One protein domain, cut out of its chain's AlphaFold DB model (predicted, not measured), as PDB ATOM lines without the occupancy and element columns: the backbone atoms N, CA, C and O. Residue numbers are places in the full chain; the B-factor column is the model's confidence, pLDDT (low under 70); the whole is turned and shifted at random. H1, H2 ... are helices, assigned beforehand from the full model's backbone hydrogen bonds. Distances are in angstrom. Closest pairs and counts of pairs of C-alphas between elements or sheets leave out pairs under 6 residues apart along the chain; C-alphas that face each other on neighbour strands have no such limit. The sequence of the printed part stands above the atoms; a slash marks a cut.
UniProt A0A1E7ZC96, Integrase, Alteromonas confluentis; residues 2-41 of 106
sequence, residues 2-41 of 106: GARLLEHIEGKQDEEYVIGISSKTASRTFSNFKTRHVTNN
ATOM      1  N   GLY A   2     194.022 143.969 175.626       64.56
ATOM      2  CA  GLY A   2     193.136 142.917 175.089       64.56
ATOM      3  C   GLY A   2     192.742 143.055 173.609       64.56
ATOM      4  O   GLY A   2     192.807 142.068 172.895       64.56
ATOM      5  N   ALA A   3     192.424 144.260 173.122       72.88
ATOM      6  CA  ALA A   3     192.027 144.464 171.718       72.88
ATOM      7  C   ALA A   3     193.108 144.024 170.709       72.88
ATOM      8  O   ALA A   3     192.812 143.302 169.769       72.88
ATOM      9  N   ARG A   4     194.380 144.355 170.977       76.69
ATOM     10  CA  ARG A   4     195.527 143.922 170.157       76.69
ATOM     11  C   ARG A   4     195.719 142.406 170.140       76.69
ATOM     12  O   ARG A   4     196.215 141.865 169.165       76.69
ATOM     13  N   LEU A   5     195.383 141.732 171.241       74.56
ATOM     14  CA  LEU A   5     195.458 140.276 171.316       74.56
ATOM     15  C   LEU A   5     194.326 139.628 170.513       74.56
ATOM     16  O   LEU A   5     194.566 138.628 169.855       74.56
ATOM     17  N   LEU A   6     193.121 140.203 170.554       76.44
ATOM     18  CA  LEU A   6     191.970 139.715 169.791       76.44
ATOM     19  C   LEU A   6     192.211 139.830 168.280       76.44
ATOM     20  O   LEU A   6     192.096 138.821 167.594       76.44
ATOM     21  N   GLU A   7     192.666 140.992 167.794       81.06
ATOM     22  CA  GLU A   7     193.072 141.175 166.385       81.06
ATOM     23  C   GLU A   7     194.149 140.163 165.958       81.06
ATOM     24  O   GLU A   7     194.127 139.634 164.853       81.06
ATOM     25  N   HIS A   8     195.094 139.852 166.851       76.69
ATOM     26  CA  HIS A   8     196.171 138.896 166.577       76.69
ATOM     27  C   HIS A   8     195.704 137.428 166.549       76.69
ATOM     28  O   HIS A   8     196.412 136.566 166.025       76.69
ATOM     29  N   ILE A   9     194.540 137.120 167.128       80.69
ATOM     30  CA  ILE A   9     193.976 135.763 167.182       80.69
ATOM     31  C   ILE A   9     192.957 135.525 166.061       80.69
ATOM     32  O   ILE A   9     192.814 134.384 165.642       80.69
ATOM     33  N   GLU A  10     192.303 136.565 165.529       78.88
ATOM     34  CA  GLU A  10     191.228 136.445 164.521       78.88
ATOM     35  C   GLU A  10     191.589 135.608 163.279       78.88
ATOM     36  O   GLU A  10     190.700 135.020 162.667       78.88
ATOM     37  N   GLY A  11     192.871 135.518 162.908       75.25
ATOM     38  CA  GLY A  11     193.342 134.731 161.761       75.25
ATOM     39  C   GLY A  11     194.026 133.401 162.097       75.25
ATOM     40  O   GLY A  11     194.523 132.742 161.184       75.25
ATOM     41  N   LYS A  12     194.115 133.020 163.375       77.25
ATOM     42  CA  LYS A  12     194.823 131.806 163.810       77.25
ATOM     43  C   LYS A  12     193.903 130.593 163.817       77.25
ATOM     44  O   LYS A  12     192.756 130.676 164.242       77.25
ATOM     45  N   GLN A  13     194.441 129.454 163.392       74.69
ATOM     46  CA  GLN A  13     193.782 128.155 163.552       74.69
ATOM     47  C   GLN A  13     193.889 127.686 165.014       74.69
ATOM     48  O   GLN A  13     194.853 128.038 165.697       74.69
ATOM     49  N   ASP A  14     192.954 126.849 165.476       69.69
ATOM     50  CA  ASP A  14     192.870 126.377 166.876       69.69
ATOM     51  C   ASP A  14     194.160 125.705 167.392       69.69
ATOM     52  O   ASP A  14     194.462 125.729 168.586       69.69
ATOM     53  N   GLU A  15     194.947 125.118 166.492       73.62
ATOM     54  CA  GLU A  15     196.200 124.418 166.800       73.62
ATOM     55  C   GLU A  15     197.418 125.358 166.862       73.62
ATOM     56  O   GLU A  15     198.514 124.962 167.274       73.62
ATOM     57  N   GLU A  16     197.257 126.613 166.445       76.00
ATOM     58  CA  GLU A  16     198.348 127.566 166.336       76.00
ATOM     59  C   GLU A  16     198.582 128.309 167.657       76.00
ATOM     60  O   GLU A  16     197.680 128.881 168.270       76.00
ATOM     61  N   TYR A  17     199.841 128.379 168.096       78.38
ATOM     62  CA  TYR A  17     200.179 129.148 169.289       78.38
ATOM     63  C   TYR A  17     199.816 130.629 169.105       78.38
ATOM     64  O   TYR A  17     200.343 131.306 168.219       78.38
ATOM     65  N   VAL A  18     199.002 131.162 170.020       76.44
ATOM     66  CA  VAL A  18     198.603 132.582 170.066       76.44
ATOM     67  C   VAL A  18     199.815 133.517 169.994       76.44
ATOM     68  O   VAL A  18     199.834 134.470 169.228       76.44
ATOM     69  N   ILE A  19     200.880 133.207 170.727       77.56
ATOM     70  CA  ILE A  19     202.124 133.994 170.753       77.56
ATOM     71  C   ILE A  19     203.173 133.524 169.733       77.56
ATOM     72  O   ILE A  19     204.262 134.081 169.689       77.56
ATOM     73  N   GLY A  20     202.883 132.493 168.929       81.81
ATOM     74  CA  GLY A  20     203.809 131.946 167.925       81.81
ATOM     75  C   GLY A  20     205.068 131.283 168.505       81.81
ATOM     76  O   GLY A  20     206.011 130.990 167.776       81.81
ATOM     77  N   ILE A  21     205.108 131.049 169.819       84.25
ATOM     78  CA  ILE A  21     206.257 130.472 170.520       84.25
ATOM     79  C   ILE A  21     205.844 129.126 171.107       84.25
ATOM     80  O   ILE A  21     204.913 129.048 171.904       84.25
ATOM     81  N   SER A  22     206.581 128.069 170.759       87.19
ATOM     82  CA  SER A  22     206.380 126.748 171.362       87.19
ATOM     83  C   SER A  22     206.789 126.731 172.836       87.19
ATOM     84  O   SER A  22     207.710 127.439 173.256       87.19
ATOM     85  N   SER A  23     206.195 125.830 173.620       85.12
ATOM     86  CA  SER A  23     206.531 125.643 175.041       85.12
ATOM     87  C   SER A  23     208.027 125.396 175.274       85.12
ATOM     88  O   SER A  23     208.606 125.891 176.247       85.12
ATOM     89  N   LYS A  24     208.686 124.674 174.356       88.44
ATOM     90  CA  LYS A  24     210.134 124.411 174.399       88.44
ATOM     91  C   LYS A  24     210.944 125.690 174.199       88.44
ATOM     92  O   LYS A  24     211.917 125.922 174.918       88.44
ATOM     93  N   THR A  25     210.556 126.521 173.233       91.06
ATOM     94  CA  THR A  25     211.222 127.802 172.977       91.06
ATOM     95  C   THR A  25     211.010 128.759 174.147       91.06
ATOM     96  O   THR A  25     211.998 129.276 174.660       91.06
ATOM     97  N   ALA A  26     209.783 128.903 174.654       88.69
ATOM     98  CA  ALA A  26     209.487 129.748 175.815       88.69
ATOM     99  C   ALA A  26     210.310 129.344 177.052       88.69
ATOM    100  O   ALA A  26     210.970 130.181 177.672       88.69
ATOM    101  N   SER A  27     210.359 128.043 177.359       90.00
ATOM    102  CA  SER A  27     211.117 127.517 178.503       90.00
ATOM    103  C   SER A  27     212.620 127.779 178.387       90.00
ATOM    104  O   SER A  27     213.277 128.109 179.377       90.00
ATOM    105  N   ARG A  28     213.180 127.653 177.178       92.69
ATOM    106  CA  ARG A  28     214.604 127.897 176.916       92.69
ATOM    107  C   ARG A  28     214.947 129.382 176.962       92.69
ATOM    108  O   ARG A  28     215.913 129.746 177.626       92.69
ATOM    109  N   THR A  29     214.134 130.231 176.336       91.50
ATOM    110  CA  THR A  29     214.277 131.693 176.402       91.50
ATOM    111  C   THR A  29     214.258 132.169 177.849       91.50
ATOM    112  O   THR A  29     215.172 132.879 178.272       91.50
ATOM    113  N   PHE A  30     213.288 131.704 178.641       89.88
ATOM    114  CA  PHE A  30     213.229 132.029 180.060       89.88
ATOM    115  C   PHE A  30     214.461 131.528 180.823       89.88
ATOM    116  O   PHE A  30     215.045 132.276 181.601       89.88
ATOM    117  N   SER A  31     214.887 130.284 180.592       91.38
ATOM    118  CA  SER A  31     216.047 129.712 181.290       91.38
ATOM    119  C   SER A  31     217.333 130.498 181.024       91.38
ATOM    120  O   SER A  31     218.102 130.734 181.960       91.38
ATOM    121  N   ASN A  32     217.536 130.952 179.782       92.81
ATOM    122  CA  ASN A  32     218.669 131.794 179.399       92.81
ATOM    123  C   ASN A  32     218.599 133.163 180.083       92.81
ATOM    124  O   ASN A  32     219.570 133.579 180.712       92.81
ATOM    125  N   PHE A  33     217.443 133.833 180.012       93.19
ATOM    126  CA  PHE A  33     217.225 135.127 180.662       93.19
ATOM    127  C   PHE A  33     217.471 135.044 182.172       93.19
ATOM    128  O   PHE A  33     218.271 135.799 182.721       93.19
ATOM    129  N   LYS A  34     216.843 134.065 182.830       91.62
ATOM    130  CA  LYS A  34     216.969 133.819 184.264       91.62
ATOM    131  C   LYS A  34     218.428 133.613 184.666       91.62
ATOM    132  O   LYS A  34     218.892 134.277 185.586       91.62
ATOM    133  N   THR A  35     219.150 132.733 183.971       93.00
ATOM    134  CA  THR A  35     220.553 132.423 184.297       93.00
ATOM    135  C   THR A  35     221.465 133.634 184.107       93.00
ATOM    136  O   THR A  35     222.416 133.799 184.863       93.00
ATOM    137  N   ARG A  36     221.167 134.495 183.127       94.12
ATOM    138  CA  ARG A  36     221.980 135.674 182.813       94.12
ATOM    139  C   ARG A  36     221.699 136.875 183.718       94.12
ATOM    140  O   ARG A  36     222.623 137.639 183.976       94.12
ATOM    141  N   HIS A  37     220.457 137.066 184.162       92.81
ATOM    142  CA  HIS A  37     220.026 138.327 184.782       92.81
ATOM    143  C   HIS A  37     219.393 138.191 186.169       92.81
ATOM    144  O   HIS A  37     219.283 139.192 186.864       92.81
ATOM    145  N   VAL A  38     218.952 136.995 186.573       88.94
ATOM    146  CA  VAL A  38     218.129 136.822 187.783       88.94
ATOM    147  C   VAL A  38     218.771 135.858 188.777       88.94
ATOM    148  O   VAL A  38     219.079 136.232 189.902       88.94
ATOM    149  N   THR A  39     218.938 134.588 188.403       89.25
ATOM    150  CA  THR A  39     219.479 133.549 189.284       89.25
ATOM    151  C   THR A  39     219.909 132.304 188.507       89.25
ATOM    152  O   THR A  39     219.276 131.897 187.530       89.25
ATOM    153  N   ASN A  40     220.941 131.621 188.999       91.38
ATOM    154  CA  ASN A  40     221.339 130.291 188.535       91.38
ATOM    155  C   ASN A  40     220.584 129.149 189.256       91.38
ATOM    156  O   ASN A  40     220.843 127.974 188.989       91.38
ATOM    157  N   ASN A  41     219.629 129.465 190.141       89.81
ATOM    158  CA  ASN A  41     218.860 128.463 190.873       89.81
ATOM    159  C   ASN A  41     218.024 127.593 189.914       89.81
ATOM    160  O   ASN A  41     217.151 128.081 189.183       89.81
TER     161      ASN A  41
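AT A GLANCE: This is residues 2 to 41 of the 106 residues of the protein "Integrase" of Alteromonas confluentis (UniProt A0A1E7ZC96). A short helix, H1, stands at one end of a flat, drawn-out shape, and a winding link without named elements leads from it to a longer helix, H2, which sticks out at the other end with residues 23 to 30 and 33 to 37. The two helices have no contact with each other, and there is no shared core. The printed part has 40 residues with two named helices, H1 then H2, no named strand, and the class all helix. It is extended, with a radius of gyration of the C-alphas of 14.2 A, and spans 39 by 21 by 10 A.

HOW THE PARTS SIT: H1, residues 2 to 9, and H2, residues 23 to 37, are apart. In both, every O i to N i+4 pair is within hydrogen-bond range.

IN THESE COORDINATES: H1 begins at C-alpha 2 (193.136, 142.917, 175.089) and measures 10.7 A. H2 measures 20.9 A and ends at C-alpha 37 (220.026, 138.327, 184.782).

THE WHOLE: The C-alphas of Gly 11 and Asn 41, the two farthest apart, are 39.2 A apart. The link between the helices, residues 10 to 22, is long. The printed part has no cut. Residues 2 and 14 have pLDDT under 70.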